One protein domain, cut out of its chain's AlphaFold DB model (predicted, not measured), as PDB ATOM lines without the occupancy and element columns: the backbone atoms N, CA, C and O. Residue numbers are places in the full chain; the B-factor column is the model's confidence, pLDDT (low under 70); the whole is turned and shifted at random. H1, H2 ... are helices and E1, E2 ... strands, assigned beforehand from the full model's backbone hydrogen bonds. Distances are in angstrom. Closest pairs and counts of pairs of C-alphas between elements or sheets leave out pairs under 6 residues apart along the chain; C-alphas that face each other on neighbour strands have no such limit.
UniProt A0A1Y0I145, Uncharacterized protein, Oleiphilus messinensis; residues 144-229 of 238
ATOM      1  N   ARG A 144     -59.587  49.008 -60.316       78.62
ATOM      2  CA  ARG A 144     -60.381  48.240 -61.283       78.62
ATOM      3  C   ARG A 144     -61.514  49.061 -61.889       78.62
ATOM      4  O   ARG A 144     -61.775  48.910 -63.082       78.62
ATOM      5  N   LYS A 145     -62.178  49.914 -61.100       83.69
ATOM      6  CA  LYS A 145     -63.211  50.842 -61.588       83.69
ATOM      7  C   LYS A 145     -62.595  51.893 -62.498       83.69
ATOM      8  O   LYS A 145     -63.122  52.107 -63.583       83.69
ATOM      9  N   LEU A 146     -61.457  52.464 -62.106       85.31
ATOM     10  CA  LEU A 146     -60.751  53.444 -62.929       85.31
ATOM     11  C   LEU A 146     -60.306  52.846 -64.266       85.31
ATOM     12  O   LEU A 146     -60.569  53.405 -65.324       85.31
ATOM     13  N   ARG A 147     -59.709  51.653 -64.238       83.88
ATOM     14  CA  ARG A 147     -59.303  50.946 -65.455       83.88
ATOM     15  C   ARG A 147     -60.502  50.635 -66.353       83.88
ATOM     16  O   ARG A 147     -60.424  50.800 -67.565       83.88
ATOM     17  N   ARG A 148     -61.630  50.215 -65.771       85.44
ATOM     18  CA  ARG A 148     -62.880  49.997 -66.518       85.44
ATOM     19  C   ARG A 148     -63.401  51.289 -67.146       85.44
ATOM     20  O   ARG A 148     -63.846  51.245 -68.285       85.44
ATOM     21  N   HIS A 149     -63.331  52.402 -66.425       89.31
ATOM     22  CA  HIS A 149     -63.719  53.720 -66.920       89.31
ATOM     23  C   HIS A 149     -62.864  54.140 -68.122       89.31
ATOM     24  O   HIS A 149     -63.398  54.446 -69.183       89.31
ATOM     25  N   VAL A 150     -61.537  54.026 -68.013       88.69
ATOM     26  CA  VAL A 150     -60.618  54.315 -69.126       88.69
ATOM     27  C   VAL A 150     -60.877  53.395 -70.324       88.69
ATOM     28  O   VAL A 150     -60.898  53.861 -71.461       88.69
ATOM     29  N   TYR A 151     -61.170  52.110 -70.092       87.62
ATOM     30  CA  TYR A 151     -61.597  51.215 -71.169       87.62
ATOM     31  C   TYR A 151     -62.884  51.687 -71.840       87.62
ATOM     32  O   TYR A 151     -62.951  51.699 -73.062       87.62
ATOM     33  N   GLN A 152     -63.896  52.099 -71.083       89.44
ATOM     34  CA  GLN A 152     -65.143  52.598 -71.667       89.44
ATOM     35  C   GLN A 152     -64.907  53.829 -72.545       89.44
ATOM     36  O   GLN A 152     -65.465  53.899 -73.637       89.44
ATOM     37  N   LEU A 153     -64.037  54.748 -72.117       88.88
ATOM     38  CA  LEU A 153     -63.642  55.898 -72.932       88.88
ATOM     39  C   LEU A 153     -62.932  55.467 -74.222       88.88
ATOM     40  O   LEU A 153     -63.238  55.988 -75.292       88.88
ATOM     41  N   LEU A 154     -62.022  54.492 -74.140       87.62
ATOM     42  CA  LEU A 154     -61.283  54.013 -75.304       87.62
ATOM     43  C   LEU A 154     -62.184  53.273 -76.303       87.62
ATOM     44  O   LEU A 154     -62.195  53.615 -77.484       87.62
ATOM     45  N   TYR A 155     -62.964  52.294 -75.837       85.75
ATOM     46  CA  TYR A 155     -63.884  51.510 -76.672       85.75
ATOM     47  C   TYR A 155     -65.063  52.343 -77.196       85.75
ATOM     48  O   TYR A 155     -65.661  51.983 -78.207       85.75
ATOM     49  N   GLY A 156     -65.390  53.456 -76.532       84.44
ATOM     50  CA  GLY A 156     -66.345  54.445 -77.029       84.44
ATOM     51  C   GLY A 156     -65.785  55.342 -78.137       84.44
ATOM     52  O   GLY A 156     -66.555  56.038 -78.798       84.44
ATOM     53  N   SER A 157     -64.469  55.343 -78.364       86.12
ATOM     54  CA  SER A 157     -63.856  56.142 -79.422       86.12
ATOM     55  C   SER A 157     -63.949  55.436 -80.777       86.12
ATOM     56  O   SER A 157     -63.593  54.267 -80.932       86.12
ATOM     57  N   GLN A 158     -64.380  56.176 -81.797       83.81
ATOM     58  CA  GLN A 158     -64.440  55.662 -83.165       83.81
ATOM     59  C   GLN A 158     -63.046  55.289 -83.697       83.81
ATOM     60  O   GLN A 158     -62.892  54.272 -84.365       83.81
ATOM     61  N   GLN A 159     -62.017  56.055 -83.318       84.50
ATOM     62  CA  GLN A 159     -60.620  55.804 -83.689       84.50
ATOM     63  C   GLN A 159     -60.147  54.414 -83.245       84.50
ATOM     64  O   GLN A 159     -59.501  53.705 -84.011       84.50
ATOM     65  N   PHE A 160     -60.497  53.997 -82.026       84.56
ATOM     66  CA  PHE A 160     -60.134  52.674 -81.533       84.56
ATOM     67  C   PHE A 160     -60.866  51.554 -82.282       84.56
ATOM     68  O   PHE A 160     -60.249  50.556 -82.646       84.56
ATOM     69  N   LEU A 161     -62.160  51.733 -82.569       82.38
ATOM     70  CA  LEU A 161     -62.965  50.758 -83.321       82.38
ATOM     71  C   LEU A 161     -62.488  50.587 -84.771       82.38
ATOM     72  O   LEU A 161     -62.582  49.499 -85.341       82.38
ATOM     73  N   GLU A 162     -61.956  51.651 -85.364       82.38
ATOM     74  CA  GLU A 162     -61.350  51.634 -86.697       82.38
ATOM     75  C   GLU A 162     -59.927  51.051 -86.700       82.38
ATOM     76  O   GLU A 162     -59.372  50.807 -87.772       82.38
ATOM     77  N   GLY A 163     -59.352  50.772 -85.525       77.38
ATOM     78  CA  GLY A 163     -57.992  50.255 -85.384       77.38
ATOM     79  C   GLY A 163     -56.923  51.309 -85.673       77.38
ATOM     80  O   GLY A 163     -55.868  50.983 -86.220       77.38
ATOM     81  N   ALA A 164     -57.195  52.577 -85.352       81.94
ATOM     82  CA  ALA A 164     -56.244  53.658 -85.556       81.94
ATOM     83  C   ALA A 164     -54.941  53.413 -84.764       81.94
ATOM     84  O   ALA A 164     -54.981  52.952 -83.622       81.94
ATOM     85  N   PRO A 165     -53.770  53.757 -85.331       82.06
ATOM     86  CA  PRO A 165     -52.481  53.559 -84.666       82.06
ATOM     87  C   PRO A 165     -52.324  54.412 -83.400       82.06
ATOM     88  O   PRO A 165     -51.612  54.018 -82.477       82.06
ATOM     89  N   ILE A 166     -52.993  55.565 -83.364       88.38
ATOM     90  CA  ILE A 166     -53.032  56.486 -82.232       88.38
ATOM     91  C   ILE A 166     -54.495  56.825 -81.966       88.38
ATOM     92  O   ILE A 166     -55.226  57.199 -82.885       88.38
ATOM     93  N   VAL A 167     -54.901  56.719 -80.706       88.19
ATOM     94  CA  VAL A 167     -56.239  57.068 -80.236       88.19
ATOM     95  C   VAL A 167     -56.121  58.141 -79.168       88.19
ATOM     96  O   VAL A 167     -55.433  57.945 -78.170       88.19
ATOM     97  N   ALA A 168     -56.793  59.271 -79.363       91.38
ATOM     98  CA  ALA A 168     -56.758  60.379 -78.419       91.38
ATOM     99  C   ALA A 168     -58.042  60.428 -77.584       91.38
ATOM    100  O   ALA A 168     -59.143  60.549 -78.121       91.38
ATOM    101  N   ILE A 169     -57.895  60.383 -76.262       90.69
ATOM    102  CA  ILE A 169     -58.986  60.546 -75.302       90.69
ATOM    103  C   ILE A 169     -58.837  61.909 -74.630       90.69
ATOM    104  O   ILE A 169     -57.809  62.212 -74.026       90.69
ATOM    105  N   ASN A 170     -59.875  62.737 -74.719       91.44
ATOM    106  CA  ASN A 170     -59.916  64.031 -74.049       91.44
ATOM    107  C   ASN A 170     -60.344  63.861 -72.582       91.44
ATOM    108  O   ASN A 170     -61.433  63.354 -72.321       91.44
ATOM    109  N   LEU A 171     -59.515  64.318 -71.642       90.75
ATOM    110  CA  LEU A 171     -59.766  64.215 -70.202       90.75
ATOM    111  C   LEU A 171     -60.288  65.518 -69.571       90.75
ATOM    112  O   LEU A 171     -60.479  65.561 -68.358       90.75
ATOM    113  N   LEU A 172     -60.524  66.587 -70.342       89.12
ATOM    114  CA  LEU A 172     -60.869  67.917 -69.805       89.12
ATOM    115  C   LEU A 172     -62.057  67.913 -68.832       89.12
ATOM    116  O   LEU A 172     -62.030  68.632 -67.835       89.12
ATOM    117  N   HIS A 173     -63.074  67.099 -69.116       88.00
ATOM    118  CA  HIS A 173     -64.302  66.993 -68.321       88.00
ATOM    119  C   HIS A 173     -64.366  65.692 -67.505       88.00
ATOM    120  O   HIS A 173     -65.430  65.331 -67.006       88.00
ATOM    121  N   ASP A 174     -63.251  64.965 -67.400       89.38
ATOM    122  CA  ASP A 174     -63.207  63.691 -66.698       89.38
ATOM    123  C   ASP A 174     -63.030  63.894 -65.189       89.38
ATOM    124  O   ASP A 174     -62.085  64.540 -64.733       89.38
ATOM    125  N   GLN A 175     -63.926  63.308 -64.394       86.81
ATOM    126  CA  GLN A 175     -63.879  63.387 -62.930       86.81
ATOM    127  C   GLN A 175     -62.625  62.732 -62.321       86.81
ATOM    128  O   GLN A 175     -62.251  63.042 -61.194       86.81
ATOM    129  N   HIS A 176     -61.974  61.828 -63.056       87.94
ATOM    130  CA  HIS A 176     -60.758  61.129 -62.655       87.94
ATOM    131  C   HIS A 176     -59.514  61.638 -63.394       87.94
ATOM    132  O   HIS A 176     -58.470  60.990 -63.314       87.94
ATOM    133  N   ARG A 177     -59.590  62.789 -64.084       87.56
ATOM    134  CA  ARG A 177     -58.497  63.358 -64.893       87.56
ATOM    135  C   ARG A 177     -57.144  63.296 -64.192       87.56
ATOM    136  O   ARG A 177     -56.208  62.738 -64.749       87.56
ATOM    137  N   GLU A 178     -57.041  63.836 -62.980       86.00
ATOM    138  CA  GLU A 178     -55.757  63.912 -62.264       86.00
ATOM    139  C   GLU A 178     -55.201  62.527 -61.926       86.00
ATOM    140  O   GLU A 178     -54.009  62.279 -62.075       86.00
ATOM    141  N   THR A 179     -56.067  61.585 -61.544       86.69
ATOM    142  CA  THR A 179     -55.656  60.204 -61.267       86.69
ATOM    143  C   THR A 179     -55.204  59.492 -62.538       86.69
ATOM    144  O   THR A 179     -54.214  58.769 -62.517       86.69
ATOM    145  N   ILE A 180     -55.903  59.700 -63.655       87.75
ATOM    146  CA  ILE A 180     -55.531  59.125 -64.951       87.75
ATOM    147  C   ILE A 180     -54.193  59.701 -65.421       87.75
ATOM    148  O   ILE A 180     -53.352  58.934 -65.876       87.75
ATOM    149  N   LYS A 181     -53.976  61.014 -65.270       89.19
ATOM    150  CA  LYS A 181     -52.706  61.672 -65.612       89.19
ATOM    151  C   LYS A 181     -51.560  61.124 -64.771       89.19
ATOM    152  O   LYS A 181     -50.598  60.611 -65.328       89.19
ATOM    153  N   TYR A 182     -51.729  61.100 -63.449       86.81
ATOM    154  CA  TYR A 182     -50.748  60.521 -62.532       86.81
ATOM    155  C   TYR A 182     -50.387  59.077 -62.902       86.81
ATOM    156  O   TYR A 182     -49.216  58.721 -62.971       86.81
ATOM    157  N   LEU A 183     -51.383  58.233 -63.184       85.94
ATOM    158  CA  LEU A 183     -51.128  56.848 -63.576       85.94
ATOM    159  C   LEU A 183     -50.520  56.724 -64.973       85.94
ATOM    160  O   LEU A 183     -49.735  55.812 -65.196       85.94
ATOM    161  N   GLY A 184     -50.881  57.596 -65.911       86.06
ATOM    162  CA  GLY A 184     -50.303  57.609 -67.251       86.06
ATOM    163  C   GLY A 184     -48.823  57.985 -67.243       86.06
ATOM    164  O   GLY A 184     -48.057  57.374 -67.981       86.06
ATOM    165  N   ASP A 185     -48.428  58.920 -66.379       85.00
ATOM    166  CA  ASP A 185     -47.046  59.395 -66.271       85.00
ATOM    167  C   ASP A 185     -46.180  58.473 -65.398       85.00
ATOM    168  O   ASP A 185     -45.125  58.014 -65.832       85.00
ATOM    169  N   GLU A 186     -46.642  58.131 -64.191       82.62
ATOM    170  CA  GLU A 186     -45.836  57.385 -63.212       82.62
ATOM    171  C   GLU A 186     -45.926  55.864 -63.391       82.62
ATOM    172  O   GLU A 186     -44.995  55.124 -63.065       82.62
ATOM    173  N   LYS A 187     -47.070  55.352 -63.867       83.69
ATOM    174  CA  LYS A 187     -47.342  53.905 -63.964       83.69
ATOM    175  C   LYS A 187     -48.105  53.518 -65.241       83.69
ATOM    176  O   LYS A 187     -49.144  52.848 -65.147       83.69
ATOM    177  N   PRO A 188     -47.585  53.834 -66.442       83.94
ATOM    178  CA  PRO A 188     -48.284  53.595 -67.711       83.94
ATOM    179  C   PRO A 188     -48.681  52.124 -67.924       83.94
ATOM    180  O   PRO A 188     -49.693  51.825 -68.562       83.94
ATOM    181  N   GLY A 189     -47.940  51.180 -67.329       81.62
ATOM    182  CA  GLY A 189     -48.264  49.751 -67.356       81.62
ATOM    183  C   GLY A 189     -49.650  49.411 -66.787       81.62
ATOM    184  O   GLY A 189     -50.299  48.488 -67.273       81.62
ATOM    185  N   LEU A 190     -50.154  50.181 -65.816       82.56
ATOM    186  CA  LEU A 190     -51.478  49.956 -65.215       82.56
ATOM    187  C   LEU A 190     -52.634  50.352 -66.140       82.56
ATOM    188  O   LEU A 190     -53.750  49.846 -65.989       82.56
ATOM    189  N   LEU A 191     -52.361  51.246 -67.089       86.38
ATOM    190  CA  LEU A 191     -53.314  51.747 -68.073       86.38
ATOM    191  C   LEU A 191     -53.064  51.172 -69.476       86.38
ATOM    192  O   LEU A 191     -53.768  51.544 -70.409       86.38
ATOM    193  N   THR A 192     -52.092  50.270 -69.634       85.81
ATOM    194  CA  THR A 192     -51.776  49.604 -70.905       85.81
ATOM    195  C   THR A 192     -52.879  48.629 -71.303       85.81
ATOM    196  O   THR A 192     -53.429  47.908 -70.469       85.81
ATOM    197  N   ILE A 193     -53.201  48.603 -72.598       84.62
ATOM    198  CA  ILE A 193     -54.366  47.889 -73.126       84.62
ATOM    199  C   ILE A 193     -53.911  46.881 -74.164       84.62
ATOM    200  O   ILE A 193     -53.237  47.225 -75.129       84.62
ATOM    201  N   ILE A 194     -54.310  45.631 -73.968       83.94
ATOM    202  CA  ILE A 194     -54.039  44.540 -74.896       83.94
ATOM    203  C   ILE A 194     -55.353  44.226 -75.606       83.94
ATOM    204  O   ILE A 194     -56.319  43.801 -74.973       83.94
ATOM    205  N   HIS A 195     -55.398  44.481 -76.909       81.88
ATOM    206  CA  HIS A 195     -56.570  44.272 -77.746       81.88
ATOM    207  C   HIS A 195     -56.282  43.193 -78.787       81.88
ATOM    208  O   HIS A 195     -55.228  43.195 -79.418       81.88
ATOM    209  N   GLN A 196     -57.216  42.268 -78.975       77.56
ATOM    210  CA  GLN A 196     -57.114  41.270 -80.030       77.56
ATOM    211  C   GLN A 196     -57.733  41.837 -81.306       77.56
ATOM    212  O   GLN A 196     -58.933  42.093 -81.353       77.56
ATOM    213  N   ASP A 197     -56.911  42.034 -82.335       70.12
ATOM    214  CA  ASP A 197     -57.372  42.468 -83.648       70.12
ATOM    215  C   ASP A 197     -58.136  41.319 -84.315       70.12
ATOM    216  O   ASP A 197     -57.558  40.318 -84.755       70.12
ATOM    217  N   GLY A 198     -59.457  41.479 -84.393       65.94
ATOM    218  CA  GLY A 198     -60.353  40.516 -85.025       65.94
ATOM    219  C   GLY A 198     -60.103  40.326 -86.525       65.94
ATOM    220  O   GLY A 198     -60.587  39.346 -87.085       65.94
ATOM    221  N   ARG A 199     -59.347  41.220 -87.184       68.00
ATOM    222  CA  ARG A 199     -59.039  41.119 -88.620       68.00
ATOM    223  C   ARG A 199     -57.790  40.292 -88.910       68.00
ATOM    224  O   ARG A 199     -57.762  39.598 -89.919       68.00
ATOM    225  N   ASN A 200     -56.784  40.341 -88.037       61.31
ATOM    226  CA  ASN A 200     -55.477  39.715 -88.281       61.31
ATOM    227  C   ASN A 200     -55.123  38.577 -87.312       61.31
ATOM    228  O   ASN A 200     -53.980  38.125 -87.311       61.31
ATOM    229  N   ALA A 201     -56.064  38.124 -86.470       64.38
ATOM    230  CA  ALA A 201     -55.805  37.159 -85.388       64.38
ATOM    231  C   ALA A 201     -54.581  37.537 -84.519       64.38
ATOM    232  O   ALA A 201     -53.934  36.683 -83.916       64.38
ATOM    233  N   GLY A 202     -54.259  38.832 -84.479       68.25
ATOM    234  CA  GLY A 202     -53.069  39.388 -83.856       68.25
ATOM    235  C   GLY A 202     -53.414  40.118 -82.568       68.25
ATOM    236  O   GLY A 202     -54.546  40.548 -82.360       68.25
ATOM    237  N   VAL A 203     -52.430  40.270 -81.690       76.88
ATOM    238  CA  VAL A 203     -52.571  41.055 -80.463       76.88
ATOM    239  C   VAL A 203     -51.914  42.416 -80.677       76.88
ATOM    240  O   VAL A 203     -50.734  42.495 -81.010       76.88
ATOM    241  N   VAL A 204     -52.679  43.487 -80.475       78.56
ATOM    242  CA  VAL A 204     -52.211  44.870 -80.533       78.56
ATOM    243  C   VAL A 204     -52.157  45.422 -79.117       78.56
ATOM    244  O   VAL A 204     -53.147  45.417 -78.386       78.56
ATOM    245  N   VAL A 205     -50.981  45.903 -78.727       83.12
ATOM    246  CA  VAL A 205     -50.766  46.535 -77.425       83.12
ATOM    247  C   VAL A 205     -50.787  48.044 -77.611       83.12
ATOM    248  O   VAL A 205     -50.025  48.564 -78.424       83.12
ATOM    249  N   TYR A 206     -51.642  48.729 -76.860       85.50
ATOM    250  CA  TYR A 206     -51.736  50.182 -76.805       85.50
ATOM    251  C   TYR A 206     -51.129  50.692 -75.503       85.50
ATOM    252  O   TYR A 206     -51.553  50.302 -74.411       85.50
ATOM    253  N   VAL A 207     -50.151  51.584 -75.635       87.69
ATOM    254  CA  VAL A 207     -49.444  52.207 -74.517       87.69
ATOM    255  C   VAL A 207     -50.006  53.612 -74.294       87.69
ATOM    256  O   VAL A 207     -50.132  54.365 -75.266       87.69
ATOM    257  N   PRO A 208     -50.369  53.960 -73.049       91.62
ATOM    258  CA  PRO A 208     -50.844  55.288 -72.700       91.62
ATOM    259  C   PRO A 208     -49.689  56.291 -72.644       91.62
ATOM    260  O   PRO A 208     -48.600  55.976 -72.171       91.62
ATOM    261  N   GLN A 209     -49.959  57.518 -73.071       89.88
ATOM    262  CA  GLN A 209     -49.089  58.676 -72.921       89.88
ATOM    263  C   GLN A 209     -49.946  59.900 -72.604       89.88
ATOM    264  O   GLN A 209     -50.964  60.133 -73.256       89.88
ATOM    265  N   ILE A 210     -49.540  60.699 -71.622       90.06
ATOM    266  CA  ILE A 210     -50.227  61.950 -71.295       90.06
ATOM    267  C   ILE A 210     -49.628  63.086 -72.119       90.06
ATOM    268  O   ILE A 210     -48.415  63.287 -72.153       90.06
ATOM    269  N   VAL A 211     -50.493  63.848 -72.787       89.88
ATOM    270  CA  VAL A 211     -50.121  65.077 -73.492       89.88
ATOM    271  C   VAL A 211     -51.110  66.168 -73.106       89.88
ATOM    272  O   VAL A 211     -52.234  66.229 -73.604       89.88
ATOM    273  N   GLY A 212     -50.699  67.031 -72.175       88.81
ATOM    274  CA  GLY A 212     -51.565  68.071 -71.620       88.81
ATOM    275  C   GLY A 212     -52.772  67.466 -70.903       88.81
ATOM    276  O   GLY A 212     -52.615  66.779 -69.897       88.81
ATOM    277  N   ASP A 213     -53.972  67.715 -71.429       88.88
ATOM    278  CA  ASP A 213     -55.235  67.164 -70.913       88.88
ATOM    279  C   ASP A 213     -55.794  66.033 -71.787       88.88
ATOM    280  O   ASP A 213     -56.991  65.736 -71.768       88.88
ATOM    281  N   GLN A 214     -54.925  65.399 -72.572       91.44
ATOM    282  CA  GLN A 214     -55.262  64.247 -73.396       91.44
ATOM    283  C   GLN A 214     -54.477  63.016 -72.958       91.44
ATOM    284  O   GLN A 214     -53.295  63.088 -72.626       91.44
ATOM    285  N   LEU A 215     -55.157  61.874 -73.003       92.19
ATOM    286  CA  LEU A 215     -54.567  60.550 -72.898       92.19
ATOM    287  C   LEU A 215     -54.478  59.962 -74.306       92.19
ATOM    288  O   LEU A 215     -55.496  59.664 -74.932       92.19
ATOM    289  N   LEU A 216     -53.257  59.825 -74.808       92.06
ATOM    290  CA  LEU A 216     -52.955  59.229 -76.100       92.06
ATOM    291  C   LEU A 216     -52.651  57.748 -75.918       92.06
ATOM    292  O   LEU A 216     -51.766  57.373 -75.157       92.06
ATOM    293  N   TYR A 217     -53.350  56.903 -76.659       90.44
ATOM    294  CA  TYR A 217     -53.072  55.482 -76.760       90.44
ATOM    295  C   TYR A 217     -52.398  55.190 -78.088       90.44
ATOM    296  O   TYR A 217     -53.034  55.268 -79.135       90.44
ATOM    297  N   THR A 218     -51.119  54.827 -78.041       88.88
ATOM    298  CA  THR A 218     -50.330  54.511 -79.237       88.88
ATOM    299  C   THR A 218     -50.080  53.014 -79.313       88.88
ATOM    300  O   THR A 218     -49.638  52.403 -78.338       88.88
ATOM    301  N   SER A 219     -50.347  52.397 -80.464       85.69
ATOM    302  CA  SER A 219     -50.063  50.978 -80.659       85.69
ATOM    303  C   SER A 219     -48.556  50.729 -80.783       85.69
ATOM    304  O   SER A 219     -47.864  51.420 -81.527       85.69
ATOM    305  N   ILE A 220     -48.010  49.718 -80.101       78.56
ATOM    306  CA  ILE A 220     -46.563  49.411 -80.147       78.56
ATOM    307  C   ILE A 220     -46.109  49.032 -81.570       78.56
ATOM    308  O   ILE A 220     -44.990  49.351 -81.986       78.56
ATOM    309  N   SER A 221     -46.997  48.406 -82.349       66.81
ATOM    310  CA  SER A 221     -46.761  48.113 -83.766       66.81
ATOM    311  C   SER A 221     -46.560  49.384 -84.599       66.81
ATOM    312  O   SER A 221     -45.725  49.383 -85.503       66.81
ATOM    313  N   SER A 222     -47.250  50.483 -84.272       54.28
ATOM    314  CA  SER A 222     -47.061  51.782 -84.929       54.28
ATOM    315  C   SER A 222     -45.926  52.611 -84.322       54.28
ATOM    316  O   SER A 222     -45.215  53.288 -85.061       54.28
ATOM    317  N   ALA A 223     -45.666  52.504 -83.015       52.81
ATOM    318  CA  ALA A 223     -44.566  53.204 -82.344       52.81
ATOM    319  C   ALA A 223     -43.191  52.816 -82.924       52.81
ATOM    320  O   ALA A 223     -42.315  53.665 -83.104       52.81
ATOM    321  N   SER A 224     -43.026  51.545 -83.308       50.56
ATOM    322  CA  SER A 224     -41.819  51.060 -83.997       50.56
ATOM    323  C   SER A 224     -41.659  51.640 -85.410       50.56
ATOM    324  O   SER A 224     -40.535  51.809 -85.883       50.56
ATOM    325  N   ALA A 225     -42.764  51.972 -86.084       48.12
ATOM    326  CA  ALA A 225     -42.745  52.627 -87.391       48.12
ATOM    327  C   ALA A 225     -42.493  54.142 -87.273       48.12
ATOM    328  O   ALA A 225     -41.749  54.699 -88.077       48.12
ATOM    329  N   MET A 226     -43.035  54.789 -86.235       44.84
ATOM    330  CA  MET A 226     -42.866  56.222 -85.962       44.84
ATOM    331  C   MET A 226     -41.405  56.581 -85.641       44.84
ATOM    332  O   MET A 226     -40.872  57.539 -86.197       44.84
ATOM    333  N   ASN A 227     -40.707  55.767 -84.837       42.16
ATOM    334  CA  ASN A 227     -39.280  55.978 -84.540       42.16
ATOM    335  C   ASN A 227     -38.369  55.795 -85.765       42.16
ATOM    336  O   ASN A 227     -37.276  56.359 -85.815       42.16
ATOM    337  N   ARG A 228     -38.824  55.051 -86.779       40.69
ATOM    338  CA  ARG A 228     -38.107  54.858 -88.049       40.69
ATOM    339  C   ARG A 228     -38.299  56.012 -89.037       40.69
ATOM    340  O   ARG A 228     -37.570  56.077 -90.019       40.69
ATOM    341  N   ALA A 229     -39.262  56.897 -88.785       41.59
ATOM    342  CA  ALA A 229     -39.584  58.053 -89.618       41.59
ATOM    343  C   ALA A 229     -38.941  59.359 -89.113       41.59
ATOM    344  O   ALA A 229     -39.354  60.448 -89.513       41.59
TER     345      ALA A 229
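What this domain is: This is residues 144 to 229 of the 238 residues of an uncharacterized protein of Oleiphilus messinensis (UniProt A0A1Y0I145). Four strands make one strongly twisted sheet, curled like part of a barrel, with H1 and H2 across its open side between edge strands E1 and E2. H3 and H4 pack on one face; H5 stands up on the opposite face, and its residues 224 to 229 stick out. The 86 printed residues include five named helices and four named strands, in the order H1 H2 E1 H3 H4 E2 E3 E4 H5, class mixed; the sheet, E1 E4 E3 E2, is antiparallel. The whole is compact, radius of gyration of the C-alphas 12.6 A, spanning 35 by 27 by 20 A.

How they stand to each other: H1, residues 144 to 155, is on the sheet at a height of 6.6 A; its closest C-alphas to E1, residues 166 to 170, are Leu 154 and Ile 169, 6.9 A. H2, residues 158 to 161, is on the sheet at a height of 8.1 A, over none of its strands; its closest C-alphas to E1 are those of Gln 159 and Val 167, 5.7 A apart. H3, residues 177 to 186, runs across E3, residues 202 to 211, at 73 degrees on the local plane; their closest C-alphas, 184 and 209, are 5.9 A apart. H4, residues 188 to 191, on the same face as H3, only just touches H1, with 3 pairs of C-alphas within 8 A, the closest 147 and 191, 6.6 A. E2, residues 193 to 197, E3 and E4, residues 214 to 219, form a meander, each strand the antiparallel neighbour of the one before. Within hydrogen-bond range are N 195 and O 204 at 2.9 A, N 209 and O 216 at 2.8 A, and, between E1 and E4, N 167 and O 217 at 2.8 A. H5, residues 220 to 229, has its closest C-alpha pair with E3 at 220 and 205, 5.8 A. Every O i to N i+4 pair is within range in H1 and H3, 4 of 6 in H5; H2 and H4 are too short for one.

Where its parts are: H1 begins at C-alpha 144 (-60.381, 48.240, -61.283) and is 16.1 A long. E3 is 27.9 A, E4 16.0 A, H3 14.1 A and H5 14.6 A, ending at C-alpha 229 (-39.584, 58.053, -89.618).

The domain as a whole: The C-alphas farthest apart, of Lys 145 and Ala 229, are 37.4 A apart. The printed part has no cut and no long link. Residues 198 to 202 and 221 to 229 have pLDDT under 70.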